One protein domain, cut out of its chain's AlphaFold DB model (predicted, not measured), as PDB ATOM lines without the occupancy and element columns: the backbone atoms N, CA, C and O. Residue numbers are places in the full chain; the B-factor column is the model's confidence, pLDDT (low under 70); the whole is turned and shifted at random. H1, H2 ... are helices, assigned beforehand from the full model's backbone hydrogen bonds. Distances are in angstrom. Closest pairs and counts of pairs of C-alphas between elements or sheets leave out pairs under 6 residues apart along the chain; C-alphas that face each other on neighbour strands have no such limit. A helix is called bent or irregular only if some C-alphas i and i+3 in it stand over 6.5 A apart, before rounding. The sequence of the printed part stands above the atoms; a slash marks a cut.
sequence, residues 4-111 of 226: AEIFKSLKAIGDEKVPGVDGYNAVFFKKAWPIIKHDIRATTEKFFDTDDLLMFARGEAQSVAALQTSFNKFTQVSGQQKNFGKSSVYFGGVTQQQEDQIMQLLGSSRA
ATOM      1  N   ALA A   4     164.836  77.950 111.179       83.81
ATOM      2  CA  ALA A   4     165.104  78.524 109.866       83.81
ATOM      3  C   ALA A   4     163.911  78.366 108.905       83.81
ATOM      4  O   ALA A   4     163.577  79.307 108.185       83.81
ATOM      5  N   GLU A   5     163.236  77.214 108.916       81.62
ATOM      6  CA  GLU A   5     162.038  76.961 108.100       81.62
ATOM      7  C   GLU A   5     160.843  77.805 108.554       81.62
ATOM      8  O   GLU A   5     160.132  78.383 107.721       81.62
ATOM      9  N   ILE A   6     160.655  77.938 109.871       82.44
ATOM     10  CA  ILE A   6     159.604  78.786 110.449       82.44
ATOM     11  C   ILE A   6     159.863  80.249 110.081       82.44
ATOM     12  O   ILE A   6     158.965  80.937 109.595       82.44
ATOM     13  N   PHE A   7     161.102  80.720 110.230       86.00
ATOM     14  CA  PHE A   7     161.454  82.097 109.900       86.00
ATOM     15  C   PHE A   7     161.356  82.388 108.398       86.00
ATOM     16  O   PHE A   7     160.908  83.465 108.000       86.00
ATOM     17  N   LYS A   8     161.714  81.422 107.543       86.62
ATOM     18  CA  LYS A   8     161.517  81.517 106.089       86.62
ATOM     19  C   LYS A   8     160.033  81.670 105.743       86.62
ATOM     20  O   LYS A   8     159.685  82.526 104.931       86.62
ATOM     21  N   SER A   9     159.168  80.896 106.394       82.62
ATOM     22  CA  SER A   9     157.712  80.994 106.228       82.62
ATOM     23  C   SER A   9     157.171  82.336 106.728       82.62
ATOM     24  O   SER A   9     156.372  82.970 106.040       82.62
ATOM     25  N   LEU A  10     157.668  82.828 107.867       82.69
ATOM     26  CA  LEU A  10     157.320  84.145 108.407       82.69
ATOM     27  C   LEU A  10     157.711  85.281 107.451       82.69
ATOM     28  O   LEU A  10     156.934  86.211 107.244       82.69
ATOM     29  N   LYS A  11     158.891  85.198 106.825       84.50
ATOM     30  CA  LYS A  11     159.346  86.176 105.824       84.50
ATOM     31  C   LYS A  11     158.459  86.220 104.581       84.50
ATOM     32  O   LYS A  11     158.302  87.299 104.018       84.50
ATOM     33  N   ALA A  12     157.867  85.091 104.189       83.25
ATOM     34  CA  ALA A  12     156.967  85.005 103.040       83.25
ATOM     35  C   ALA A  12     155.591  85.661 103.282       83.25
ATOM     36  O   ALA A  12     154.848  85.898 102.331       83.25
ATOM     37  N   ILE A  13     155.236  85.967 104.535       80.62
ATOM     38  CA  ILE A  13     154.004  86.694 104.862       80.62
ATOM     39  C   ILE A  13     154.188  88.177 104.517       80.62
ATOM     40  O   ILE A  13     155.164  88.790 104.941       80.62
ATOM     41  N   GLY A  14     153.250  88.767 103.773       81.25
ATOM     42  CA  GLY A  14     153.274  90.196 103.439       81.25
ATOM     43  C   GLY A  14     153.203  91.095 104.678       81.25
ATOM     44  O   GLY A  14     152.476  90.796 105.624       81.25
ATOM     45  N   ASP A  15     153.956  92.194 104.666       78.69
ATOM     46  CA  ASP A  15     154.100  93.108 105.809       78.69
ATOM     47  C   ASP A  15     152.792  93.807 106.199       78.69
ATOM     48  O   ASP A  15     152.516  93.989 107.384       78.69
ATOM     49  N   GLU A  16     151.950  94.110 105.211       72.69
ATOM     50  CA  GLU A  16     150.647  94.757 105.400       72.69
ATOM     51  C   GLU A  16     149.497  93.772 105.641       72.69
ATOM     52  O   GLU A  16     148.322  94.134 105.554       72.69
ATOM     53  N   LYS A  17     149.797  92.502 105.947       68.62
ATOM     54  CA  LYS A  17     148.731  91.594 106.372       68.62
ATOM     55  C   LYS A  17     148.061  92.135 107.631       68.62
ATOM     56  O   LYS A  17     148.735  92.562 108.569       68.62
ATOM     57  N   VAL A  18     146.730  92.040 107.633       53.22
ATOM     58  CA  VAL A  18     145.875  92.428 108.758       53.22
ATOM     59  C   VAL A  18     146.444  91.829 110.049       53.22
ATOM     60  O   VAL A  18     146.727  90.624 110.068       53.22
ATOM     61  N   PRO A  19     146.658  92.648 111.093       61.78
ATOM     62  CA  PRO A  19     147.224  92.181 112.346       61.78
ATOM     63  C   PRO A  19     146.384  91.061 112.960       61.78
ATOM     64  O   PRO A  19     145.164  90.995 112.776       61.78
ATOM     65  N   GLY A  20     147.060  90.170 113.685       54.69
ATOM     66  CA  GLY A  20     146.410  89.092 114.417       54.69
ATOM     67  C   GLY A  20     145.500  89.613 115.532       54.69
ATOM     68  O   GLY A  20     145.380  90.811 115.781       54.69
ATOM     69  N   VAL A  21     144.872  88.687 116.259       47.31
ATOM     70  CA  VAL A  21     144.020  88.975 117.435       47.31
ATOM     71  C   VAL A  21     144.752  89.800 118.508       47.31
ATOM     72  O   VAL A  21     144.132  90.456 119.341       47.31
ATOM     73  N   ASP A  22     146.079  89.737 118.498       58.94
ATOM     74  CA  ASP A  22     147.001  90.448 119.376       58.94
ATOM     75  C   ASP A  22     147.313  91.887 118.928       58.94
ATOM     76  O   ASP A  22     147.927  92.641 119.683       58.94
ATOM     77  N   GLY A  23     146.864  92.291 117.738       58.31
ATOM     78  CA  GLY A  23     147.131  93.606 117.162       58.31
ATOM     79  C   GLY A  23     148.508  93.732 116.504       58.31
ATOM     80  O   GLY A  23     148.853  94.828 116.058       58.31
ATOM     81  N   TYR A  24     149.282  92.647 116.400       71.31
ATOM     82  CA  TYR A  24     150.601  92.660 115.770       71.31
ATOM     83  C   TYR A  24     150.522  92.211 114.307       71.31
ATOM     84  O   TYR A  24     149.905  91.200 113.967       71.31
ATOM     85  N   ASN A  25     151.157  92.975 113.420       74.88
ATOM     86  CA  ASN A  25     151.310  92.616 112.010       74.88
ATOM     87  C   ASN A  25     152.560  91.747 111.795       74.88
ATOM     88  O   ASN A  25     153.393  91.576 112.689       74.88
ATOM     89  N   ALA A  26     152.726  91.218 110.582       77.81
ATOM     90  CA  ALA A  26     153.864  90.359 110.252       77.81
ATOM     91  C   ALA A  26     155.225  91.048 110.478       77.81
ATOM     92  O   ALA A  26     156.196  90.381 110.840       77.81
ATOM     93  N   VAL A  27     155.296  92.378 110.334       81.75
ATOM     94  CA  VAL A  27     156.518  93.172 110.558       81.75
ATOM     95  C   VAL A  27     157.012  93.051 111.997       81.75
ATOM     96  O   VAL A  27     158.215  92.883 112.209       81.75
ATOM     97  N   PHE A  28     156.106  93.103 112.980       82.94
ATOM     98  CA  PHE A  28     156.464  92.925 114.389       82.94
ATOM     99  C   PHE A  28     157.167  91.585 114.604       82.94
ATOM    100  O   PHE A  28     158.289  91.555 115.101       82.94
ATOM    101  N   PHE A  29     156.557  90.488 114.152       81.00
ATOM    102  CA  PHE A  29     157.108  89.145 114.328       81.00
ATOM    103  C   PHE A  29     158.454  88.964 113.620       81.00
ATOM    104  O   PHE A  29     159.353  88.321 114.161       81.00
ATOM    105  N   LYS A  30     158.627  89.561 112.432       86.06
ATOM    106  CA  LYS A  30     159.906  89.538 111.703       86.06
ATOM    107  C   LYS A  30     161.012  90.268 112.468       86.06
ATOM    108  O   LYS A  30     162.126  89.753 112.547       86.06
ATOM    109  N   LYS A  31     160.716  91.445 113.033       84.81
ATOM    110  CA  LYS A  31     161.684  92.260 113.792       84.81
ATOM    111  C   LYS A  31     161.985  91.680 115.173       84.81
ATOM    112  O   LYS A  31     163.138  91.667 115.590       84.81
ATOM    113  N   ALA A  32     160.966  91.178 115.864       87.00
ATOM    114  CA  ALA A  32     161.075  90.619 117.208       87.00
ATOM    115  C   ALA A  32     161.564  89.160 117.226       87.00
ATOM    116  O   ALA A  32     161.742  88.597 118.305       87.00
ATOM    117  N   TRP A  33     161.820  88.549 116.059       87.12
ATOM    118  CA  TRP A  33     162.255  87.155 115.930       87.12
ATOM    119  C   TRP A  33     163.386  86.741 116.887       87.12
ATOM    120  O   TRP A  33     163.245  85.691 117.510       87.12
ATOM    121  N   PRO A  34     164.462  87.531 117.102       89.56
ATOM    122  CA  PRO A  34     165.525  87.149 118.038       89.56
ATOM    123  C   PRO A  34     165.035  86.883 119.468       89.56
ATOM    124  O   PRO A  34     165.659  86.100 120.179       89.56
ATOM    125  N   ILE A  35     163.924  87.511 119.859       87.25
ATOM    126  CA  ILE A  35     163.326  87.448 121.194       87.25
ATOM    127  C   ILE A  35     162.293  86.316 121.262       87.25
ATOM    128  O   ILE A  35     162.331  85.499 122.173       87.25
ATOM    129  N   ILE A  36     161.390  86.240 120.279       83.12
ATOM    130  CA  ILE A  36     160.199  85.368 120.337       83.12
ATOM    131  C   ILE A  36     160.370  84.015 119.632       83.12
ATOM    132  O   ILE A  36     159.458  83.188 119.661       83.12
ATOM    133  N   LYS A  37     161.508  83.772 118.960       85.44
ATOM    134  CA  LYS A  37     161.744  82.558 118.149       85.44
ATOM    135  C   LYS A  37     161.488  81.256 118.908       85.44
ATOM    136  O   LYS A  37     160.938  80.325 118.327       85.44
ATOM    137  N   HIS A  38     161.842  81.200 120.192       84.88
ATOM    138  CA  HIS A  38     161.660  80.005 121.015       84.88
ATOM    139  C   HIS A  38     160.178  79.742 121.307       84.88
ATOM    140  O   HIS A  38     159.718  78.617 121.128       84.88
ATOM    141  N   ASP A  39     159.409  80.781 121.641       78.56
ATOM    142  CA  ASP A  39     157.968  80.669 121.898       78.56
ATOM    143  C   ASP A  39     157.187  80.317 120.631       78.56
ATOM    144  O   ASP A  39     156.289  79.470 120.661       78.56
ATOM    145  N   ILE A  40     157.543  80.930 119.495       79.62
ATOM    146  CA  ILE A  40     156.920  80.602 118.209       79.62
ATOM    147  C   ILE A  40     157.235  79.162 117.833       79.62
ATOM    148  O   ILE A  40     156.326  78.436 117.431       79.62
ATOM    149  N   ARG A  41     158.486  78.722 117.988       82.50
ATOM    150  CA  ARG A  41     158.867  77.336 117.719       82.50
ATOM    151  C   ARG A  41     158.084  76.363 118.592       82.50
ATOM    152  O   ARG A  41     157.452  75.476 118.035       82.50
ATOM    153  N   ALA A  42     158.053  76.568 119.907       76.50
ATOM    154  CA  ALA A  42     157.329  75.702 120.836       76.50
ATOM    155  C   ALA A  42     155.821  75.667 120.533       76.50
ATOM    156  O   ALA A  42     155.190  74.612 120.556       76.50
ATOM    157  N   THR A  43     155.234  76.818 120.194       72.62
ATOM    158  CA  THR A  43     153.825  76.909 119.776       72.62
ATOM    159  C   THR A  43     153.581  76.141 118.485       72.62
ATOM    160  O   THR A  43     152.555  75.482 118.331       72.62
ATOM    161  N   THR A  44     154.527  76.229 117.559       71.94
ATOM    162  CA  THR A  44     154.443  75.556 116.275       71.94
ATOM    163  C   THR A  44     154.594  74.048 116.461       71.94
ATOM    164  O   THR A  44     153.717  73.315 116.036       71.94
ATOM    165  N   GLU A  45     155.614  73.574 117.175       74.62
ATOM    166  CA  GLU A  45     155.778  72.159 117.547       74.62
ATOM    167  C   GLU A  45     154.509  71.615 118.215       74.62
ATOM    168  O   GLU A  45     153.950  70.626 117.756       74.62
ATOM    169  N   LYS A  46     153.950  72.351 119.181       69.94
ATOM    170  CA  LYS A  46     152.676  71.996 119.812       69.94
ATOM    171  C   LYS A  46     151.510  71.910 118.827       69.94
ATOM    172  O   LYS A  46     150.658  71.046 118.990       69.94
ATOM    173  N   PHE A  47     151.440  72.806 117.843       67.94
ATOM    174  CA  PHE A  47     150.426  72.751 116.789       67.94
ATOM    175  C   PHE A  47     150.559  71.467 115.959       67.94
ATOM    176  O   PHE A  47     149.549  70.815 115.694       67.94
ATOM    177  N   PHE A  48     151.790  71.082 115.613       66.44
ATOM    178  CA  PHE A  48     152.082  69.844 114.886       66.44
ATOM    179  C   PHE A  48     151.858  68.578 115.725       66.44
ATOM    180  O   PHE A  48     151.494  67.560 115.151       66.44
ATOM    181  N   ASP A  49     152.007  68.651 117.050       65.88
ATOM    182  CA  ASP A  49     151.734  67.537 117.969       65.88
ATOM    183  C   ASP A  49     150.238  67.345 118.259       65.88
ATOM    184  O   ASP A  49     149.817  66.273 118.686       65.88
ATOM    185  N   THR A  50     149.414  68.383 118.079       61.97
ATOM    186  CA  THR A  50     147.991  68.304 118.438       61.97
ATOM    187  C   THR A  50     147.109  67.528 117.459       61.97
ATOM    188  O   THR A  50     145.947  67.348 117.803       61.97
ATOM    189  N   ASP A  51     147.619  67.060 116.307       63.56
ATOM    190  CA  ASP A  51     146.959  66.241 115.253       63.56
ATOM    191  C   ASP A  51     145.590  66.730 114.708       63.56
ATOM    192  O   ASP A  51     145.117  66.263 113.667       63.56
ATOM    193  N   ASP A  52     144.954  67.700 115.360       69.38
ATOM    194  CA  ASP A  52     143.592  68.149 115.131       69.38
ATOM    195  C   ASP A  52     143.603  69.495 114.398       69.38
ATOM    196  O   ASP A  52     143.793  70.564 114.986       69.38
ATOM    197  N   LEU A  53     143.349  69.448 113.089       73.81
ATOM    198  CA  LEU A  53     143.214  70.627 112.238       73.81
ATOM    199  C   LEU A  53     141.763  70.803 111.778       73.81
ATOM    200  O   LEU A  53     141.186  69.917 111.149       73.81
ATOM    201  N   LEU A  54     141.194  71.987 112.018       76.38
ATOM    202  CA  LEU A  54     139.945  72.419 111.385       76.38
ATOM    203  C   LEU A  54     140.230  73.428 110.279       76.38
ATOM    204  O   LEU A  54     140.790  74.496 110.522       76.38
ATOM    205  N   MET A  55     139.801  73.086 109.069       78.88
ATOM    206  CA  MET A  55     139.889  73.940 107.890       78.88
ATOM    207  C   MET A  55     138.488  74.409 107.503       78.88
ATOM    208  O   MET A  55     137.556  73.608 107.444       78.88
ATOM    209  N   PHE A  56     138.347  75.703 107.228       81.00
ATOM    210  CA  PHE A  56     137.084  76.306 106.812       81.00
ATOM    211  C   PHE A  56     137.184  76.750 105.356       81.00
ATOM    212  O   PHE A  56     138.137  77.430 104.975       81.00
ATOM    213  N   ALA A  57     136.191  76.374 104.556       83.38
ATOM    214  CA  ALA A  57     136.068  76.741 103.153       83.38
ATOM    215  C   ALA A  57     134.638  77.190 102.872       83.38
ATOM    216  O   ALA A  57     133.696  76.720 103.516       83.38
ATOM    217  N   ARG A  58     134.458  78.032 101.855       82.12
ATOM    218  CA  ARG A  58     133.138  78.187 101.245       82.12
ATOM    219  C   ARG A  58     132.745  76.858 100.589       82.12
ATOM    220  O   ARG A  58     133.612  76.173 100.049       82.12
ATOM    221  N   GLY A  59     131.457  76.509 100.623       81.81
ATOM    222  CA  GLY A  59     130.897  75.270 100.057       81.81
ATOM    223  C   GLY A  59     130.898  75.203  98.524       81.81
ATOM    224  O   GLY A  59     129.952  74.708  97.925       81.81
ATOM    225  N   GLU A  60     131.936  75.739  97.889       84.56
ATOM    226  CA  GLU A  60     132.146  75.756  96.447       84.56
ATOM    227  C   GLU A  60     133.333  74.852  96.114       84.56
ATOM    228  O   GLU A  60     134.385  74.934  96.757       84.56
ATOM    229  N   ALA A  61     133.201  74.031  95.070       84.19
ATOM    230  CA  ALA A  61     134.239  73.087  94.656       84.19
ATOM    231  C   ALA A  61     135.603  73.762  94.419       84.19
ATOM    232  O   ALA A  61     136.631  73.221  94.813       84.19
ATOM    233  N   GLN A  62     135.620  74.978  93.858       85.44
ATOM    234  CA  GLN A  62     136.849  75.754  93.641       85.44
ATOM    235  C   GLN A  62     137.550  76.129  94.953       85.44
ATOM    236  O   GLN A  62     138.765  75.965  95.077       85.44
ATOM    237  N   SER A  63     136.788  76.587  95.952       85.69
ATOM    238  CA  SER A  63     137.325  76.947  97.269       85.69
ATOM    239  C   SER A  63     137.933  75.729  97.963       85.69
ATOM    240  O   SER A  63     139.028  75.808  98.523       85.69
ATOM    241  N   VAL A  64     137.258  74.580  97.879       85.81
ATOM    242  CA  VAL A  64     137.755  73.320  98.444       85.81
ATOM    243  C   VAL A  64     138.972  72.794  97.678       85.81
ATOM    244  O   VAL A  64     139.925  72.334  98.302       85.81
ATOM    245  N   ALA A  65     138.997  72.906  96.349       85.62
ATOM    246  CA  ALA A  65     140.133  72.492  95.527       85.62
ATOM    247  C   ALA A  65     141.398  73.313  95.827       85.62
ATOM    248  O   ALA A  65     142.494  72.754  95.930       85.62
ATOM    249  N   ALA A  66     141.260  74.625  96.042       85.38
ATOM    250  CA  ALA A  66     142.365  75.474  96.491       85.38
ATOM    251  C   ALA A  66     142.889  75.037  97.871       85.38
ATOM    252  O   ALA A  66     144.101  75.012  98.117       85.38
ATOM    253  N   LEU A  67     141.978  74.630  98.756       85.25
ATOM    254  CA  LEU A  67     142.299  74.096 100.075       85.25
ATOM    255  C   LEU A  67     143.056  72.765  99.985       85.25
ATOM    256  O   LEU A  67     144.117  72.622 100.590       85.25
ATOM    257  N   GLN A  68     142.571  71.835  99.162       83.88
ATOM    258  CA  GLN A  68     143.228  70.553  98.909       83.88
ATOM    259  C   GLN A  68     144.608  70.748  98.267       83.88
ATOM    260  O   GLN A  68     145.566  70.084  98.650       83.88
ATOM    261  N   THR A  69     144.747  71.706  97.347       85.62
ATOM    262  CA  THR A  69     146.039  72.063  96.736       85.62
ATOM    263  C   THR A  69     147.021  72.588  97.781       85.62
ATOM    264  O   THR A  69     148.179  72.170  97.820       85.62
ATOM    265  N   SER A  70     146.554  73.468  98.670       82.19
ATOM    266  CA  SER A  70     147.362  73.999  99.774       82.19
ATOM    267  C   SER A  70     147.794  72.890 100.733       82.19
ATOM    268  O   SER A  70     148.952  72.852 101.146       82.19
ATOM    269  N   PHE A  71     146.892  71.953 101.029       80.56
ATOM    270  CA  PHE A  71     147.186  70.793 101.862       80.56
ATOM    271  C   PHE A  71     148.206  69.858 101.197       80.56
ATOM    272  O   PHE A  71     149.171  69.462 101.833       80.56
ATOM    273  N   ASN A  72     148.068  69.568  99.901       82.81
ATOM    274  CA  ASN A  72     149.031  68.742  99.164       82.81
ATOM    275  C   ASN A  72     150.429  69.377  99.139       82.81
ATOM    276  O   ASN A  72     151.434  68.685  99.305       82.81
ATOM    277  N   LYS A  73     150.500  70.704  98.981       82.06
ATOM    278  CA  LYS A  73     151.761  71.447  99.072       82.06
ATOM    279  C   LYS A  73     152.356  71.373 100.477       82.06
ATOM    280  O   LYS A  73     153.564  71.217 100.618       82.06
ATOM    281  N   PHE A  74     151.521  71.456 101.509       76.81
ATOM    282  CA  PHE A  74     151.956  71.258 102.887       76.81
ATOM    283  C   PHE A  74     152.496  69.843 103.104       76.81
ATOM    284  O   PHE A  74     153.611  69.720 103.594       76.81
ATOM    285  N   THR A  75     151.789  68.803 102.652       79.94
ATOM    286  CA  THR A  75     152.243  67.403 102.695       79.94
ATOM    287  C   THR A  75     153.617  67.221 102.048       79.94
ATOM    288  O   THR A  75     154.472  66.544 102.610       79.94
ATOM    289  N   GLN A  76     153.862  67.853 100.893       78.69
ATOM    290  CA  GLN A  76     155.171  67.806 100.227       78.69
ATOM    291  C   GLN A  76     156.297  68.428 101.058       78.69
ATOM    292  O   GLN A  76     157.428  67.957 100.994       78.69
ATOM    293  N   VAL A  77     156.009  69.497 101.804       74.81
ATOM    294  CA  VAL A  77     157.024  70.244 102.559       74.81
ATOM    295  C   VAL A  77     157.231  69.667 103.959       74.81
ATOM    296  O   VAL A  77     158.363  69.594 104.423       74.81
ATOM    297  N   SER A  78     156.159  69.269 104.646       75.94
ATOM    298  CA  SER A  78     156.214  68.761 106.021       75.94
ATOM    299  C   SER A  78     156.462  67.255 106.100       75.94
ATOM    300  O   SER A  78     156.841  66.761 107.159       75.94
ATOM    301  N   GLY A  79     156.206  66.516 105.014       78.62
ATOM    302  CA  GLY A  79     156.198  65.051 104.996       78.62
ATOM    303  C   GLY A  79     154.990  64.423 105.703       78.62
ATOM    304  O   GLY A  79     154.849  63.202 105.703       78.62
ATOM    305  N   GLN A  80     154.099  65.227 106.295       74.62
ATOM    306  CA  GLN A  80     152.911  64.735 106.990       74.62
ATOM    307  C   GLN A  80     151.782  64.448 106.007       74.62
ATOM    308  O   GLN A  80     151.504  65.252 105.124       74.62
ATOM    309  N   GLN A  81     151.082  63.330 106.192       75.44
ATOM    310  CA  GLN A  81     149.970  62.942 105.329       75.44
ATOM    311  C   GLN A  81     148.630  63.008 106.056       75.44
ATOM    312  O   GLN A  81     148.519  62.726 107.250       75.44
ATOM    313  N   LYS A  82     147.583  63.334 105.296       74.12
ATOM    314  CA  LYS A  82     146.199  63.278 105.764       74.12
ATOM    315  C   LYS A  82     145.840  61.848 106.158       74.12
ATOM    316  O   LYS A  82     145.927  60.933 105.342       74.12
ATOM    317  N   ASN A  83     145.330  61.665 107.370       77.62
ATOM    318  CA  ASN A  83     144.722  60.400 107.762       77.62
ATOM    319  C   ASN A  83     143.248  60.374 107.326       77.62
ATOM    320  O   ASN A  83     142.395  60.959 107.994       77.62
ATOM    321  N   PHE A  84     142.927  59.695 106.223       72.50
ATOM    322  CA  PHE A  84     141.555  59.616 105.694       72.50
ATOM    323  C   PHE A  84     140.558  58.935 106.645       72.50
ATOM    324  O   PHE A  84     139.380  59.282 106.633       72.50
ATOM    325  N   GLY A  85     141.025  58.022 107.506       69.25
ATOM    326  CA  GLY A  85     140.190  57.342 108.500       69.25
ATOM    327  C   GLY A  85     139.788  58.232 109.680       69.25
ATOM    328  O   GLY A  85     138.741  58.013 110.282       69.25
ATOM    329  N   LYS A  86     140.589  59.260 109.989       73.38
ATOM    330  CA  LYS A  86     140.294  60.255 111.038       73.38
ATOM    331  C   LYS A  86     139.737  61.574 110.485       73.38
ATOM    332  O   LYS A  86     139.065  62.308 111.204       73.38
ATOM    333  N   SER A  87     139.997  61.877 109.214       79.44
ATOM    334  CA  SER A  87     139.587  63.129 108.572       79.44
ATOM    335  C   SER A  87     138.145  63.057 108.090       79.44
ATOM    336  O   SER A  87     137.827  62.278 107.187       79.44
ATOM    337  N   SER A  88     137.296  63.934 108.618       81.56
ATOM    338  CA  SER A  88     135.890  64.016 108.231       81.56
ATOM    339  C   SER A  88     135.499  65.414 107.759       81.56
ATOM    340  O   SER A  88     136.087  66.413 108.173       81.56
ATOM    341  N   VAL A  89     134.511  65.472 106.866       85.31
ATOM    342  CA  VAL A  89     133.980  66.721 106.305       85.31
ATOM    343  C   VAL A  89     132.602  66.995 106.890       85.31
ATOM    344  O   VAL A  89     131.756  66.099 106.955       85.31
ATOM    345  N   TYR A  90     132.385  68.240 107.308       83.69
ATOM    346  CA  TYR A  90     131.104  68.737 107.793       83.69
ATOM    347  C   TYR A  90     130.579  69.817 106.847       83.69
ATOM    348  O   TYR A  90     131.313  70.737 106.484       83.69
ATOM    349  N   PHE A  91     129.305  69.715 106.480       83.12
ATOM    350  CA  PHE A  91     128.632  70.653 105.586       83.12
ATOM    351  C   PHE A  91     127.547  71.424 106.334       83.12
ATOM    352  O   PHE A  91     126.860  70.877 107.196       83.12
ATOM    353  N   GLY A  92     127.373  72.695 105.976       80.31
ATOM    354  CA  GLY A  92     126.277  73.531 106.453       80.31
ATOM    355  C   GLY A  92     125.818  74.474 105.347       80.31
ATOM    356  O   GLY A  92     126.629  75.229 104.820       80.31
ATOM    357  N   GLY A  93     124.529  74.422 104.994       80.00
ATOM    358  CA  GLY A  93     123.930  75.316 103.993       80.00
ATOM    359  C   GLY A  93     124.354  75.055 102.540       80.00
ATOM    360  O   GLY A  93     124.357  75.988 101.744       80.00
ATOM    361  N   VAL A  94     124.731  73.818 102.201       85.19
ATOM    362  CA  VAL A  94     125.195  73.393 100.865       85.19
ATOM    363  C   VAL A  94     124.183  72.409 100.261       85.19
ATOM    364  O   VAL A  94     123.529  71.677 101.005       85.19
ATOM    365  N   THR A  95     124.010  72.397  98.934       86.75
ATOM    366  CA  THR A  95     123.089  71.451  98.271       86.75
ATOM    367  C   THR A  95     123.691  70.049  98.175       86.75
ATOM    368  O   THR A  95     124.910  69.897  98.130       86.75
ATOM    369  N   GLN A  96     122.851  69.012  98.070       84.62
ATOM    370  CA  GLN A  96     123.325  67.622  97.986       84.62
ATOM    371  C   GLN A  96     124.297  67.393  96.811       84.62
ATOM    372  O   GLN A  96     125.306  66.719  96.974       84.62
ATOM    373  N   GLN A  97     124.061  68.030  95.657       86.00
ATOM    374  CA  GLN A  97     124.964  67.941  94.501       86.00
ATOM    375  C   GLN A  97     126.352  68.535  94.782       86.00
ATOM    376  O   GLN A  97     127.365  67.968  94.379       86.00
ATOM    377  N   GLN A  98     126.411  69.673  95.476       85.94
ATOM    378  CA  GLN A  98     127.677  70.299  95.860       85.94
ATOM    379  C   GLN A  98     128.413  69.472  96.919       85.94
ATOM    380  O   GLN A  98     129.638  69.367  96.866       85.94
ATOM    381  N   GLU A  99     127.681  68.862  97.859       86.19
ATOM    382  CA  GLU A  99     128.269  67.935  98.829       86.19
ATOM    383  C   GLU A  99     128.948  66.764  98.119       86.19
ATOM    384  O   GLU A  99     130.115  66.490  98.391       86.19
ATOM    385  N   ASP A 100     128.266  66.120  97.170       86.56
ATOM    386  CA  ASP A 100     128.801  64.956  96.461       86.56
ATOM    387  C   ASP A 100     130.063  65.316  95.654       86.56
ATOM    388  O   ASP A 100     131.065  64.597  95.710       86.56
ATOM    389  N   GLN A 101     130.068  66.476  94.984       87.12
ATOM    390  CA  GLN A 101     131.251  67.000  94.286       87.12
ATOM    391  C   GLN A 101     132.431  67.245  95.239       87.12
ATOM    392  O   GLN A 101     133.566  66.867  94.947       87.12
ATOM    393  N   ILE A 102     132.182  67.864  96.397       87.25
ATOM    394  CA  ILE A 102     133.224  68.150  97.394       87.25
ATOM    395  C   ILE A 102     133.761  66.856  98.021       87.25
ATOM    396  O   ILE A 102     134.966  66.721  98.250       87.25
ATOM    397  N   MET A 103     132.883  65.891  98.278       86.06
ATOM    398  CA  MET A 103     133.253  64.592  98.833       86.06
ATOM    399  C   MET A 103     134.152  63.804  97.878       86.06
ATOM    400  O   MET A 103     135.159  63.246  98.323       86.06
ATOM    401  N   GLN A 104     133.852  63.825  96.574       84.94
ATOM    402  CA  GLN A 104     134.716  63.229  95.548       84.94
ATOM    403  C   GLN A 104     136.101  63.886  95.499       84.94
ATOM    404  O   GLN A 104     137.103  63.186  95.375       84.94
ATOM    405  N   LEU A 105     136.181  65.212  95.654       83.56
ATOM    406  CA  LEU A 105     137.455  65.941  95.646       83.56
ATOM    407  C   LEU A 105     138.343  65.634  96.863       83.56
ATOM    408  O   LEU A 105     139.567  65.609  96.739       83.56
ATOM    409  N   LEU A 106     137.750  65.442  98.045       82.00
ATOM    410  CA  LEU A 106     138.495  65.316  99.305       82.00
ATOM    411  C   LEU A 106     138.829  63.870  99.701       82.00
ATOM    412  O   LEU A 106     139.694  63.676 100.565       82.00
ATOM    413  N   GLY A 107     138.114  62.877  99.154       78.56
ATOM    414  CA  GLY A 107     138.276  61.453  99.488       78.56
ATOM    415  C   GLY A 107     138.061  61.117 100.973       78.56
ATOM    416  O   GLY A 107     138.528  60.090 101.454       78.56
ATOM    417  N   SER A 108     137.419  62.013 101.729       78.88
ATOM    418  CA  SER A 108     137.183  61.887 103.173       78.88
ATOM    419  C   SER A 108     135.792  61.344 103.472       78.88
ATOM    420  O   SER A 108     134.915  61.366 102.618       78.88
ATOM    421  N   SER A 109     135.564  60.907 104.711       76.25
ATOM    422  CA  SER A 109     134.237  60.500 105.176       76.25
ATOM    423  C   SER A 109     133.369  61.705 105.567       76.25
ATOM    424  O   SER A 109     133.862  62.751 106.000       76.25
ATOM    425  N   ARG A 110     132.046  61.567 105.415       78.31
ATOM    426  CA  ARG A 110     131.079  62.596 105.818       78.31
ATOM    427  C   ARG A 110     130.802  62.467 107.312       78.31
ATOM    428  O   ARG A 110     130.323  61.427 107.761       78.31
ATOM    429  N   ALA A 111     131.014  63.538 108.070       76.31
ATOM    430  CA  ALA A 111     130.541  63.621 109.446       76.31
ATOM    431  C   ALA A 111     129.112  64.175 109.484       76.31
ATOM    432  O   ALA A 111     128.830  65.243 108.943       76.31
TER     433      ALA A 111
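AT A GLANCE: This is residues 4 to 111 of the 226 residues of the protein "uncharacterized protein LOC107876434" of Capsicum annuum (UniProt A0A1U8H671). Two small helical lobes stand end to end in a loose, elongated model: sharply kinked H2 with H1 packed on it in one, and H3 with H4 in the other, where H4 runs beside residues 61 to 68 of H3. The chain passes from one lobe to the other through residues 50 to 60. The printed part has 108 residues with four named helices, in the order H1, H2, H3, H4, and no named strand; its class is all helix. It is loose, with a radius of gyration of the C-alphas of 16.9 A, and spans 50 by 27 by 21 A.

HOW THE PARTS SIT: H2, residues 26 to 49, has a kink of 111 degrees near residue 35, and it is irregular, with C-alphas 31 and 34 7.7 A apart. H1, residues 4 to 12, touches H2 at a steep tilt of 56 degrees, opposite ways; their closest C-alphas, of Lys 11 and Lys 30, are 6.8 A apart. H3, residues 61 to 78, is apart from H1 and H2. H4, residues 96 to 106, touches residues 61 to 68 of H3 at a shallow tilt of 17 degrees, the same way; their closest C-alphas, of Ala 61 and Ile 102, are 5.7 A apart. H4 is apart from H1 and H2. Residues 88 to 89 pair with residues 109 to 110, parallel. Each O i to N i+4 pair is within hydrogen-bond range in H1, H3 and H4, and 16 of 20 are in H2.

IN THESE COORDINATES: H2 is 24.2 A long from first to last C-alpha, H3 25.1 A, H4 15.4 A and H1 12.4 A. H1 begins at C-alpha 4 (165.104, 78.524, 109.866). H2 ends at C-alpha 49 (151.734, 67.537, 117.969), and H4 ends at C-alpha 106 (138.495, 65.316, 99.305).

THE WHOLE: The two C-alphas farthest apart, of Pro 34 and Gln 97, are 50.7 A apart. The printed part has no cut. The three links, of 13, 11 and 17 residues, are long. Mean pLDDT of the printed part is 78.8; residues 17 to 23, 46 to 52 and 85 are under 70.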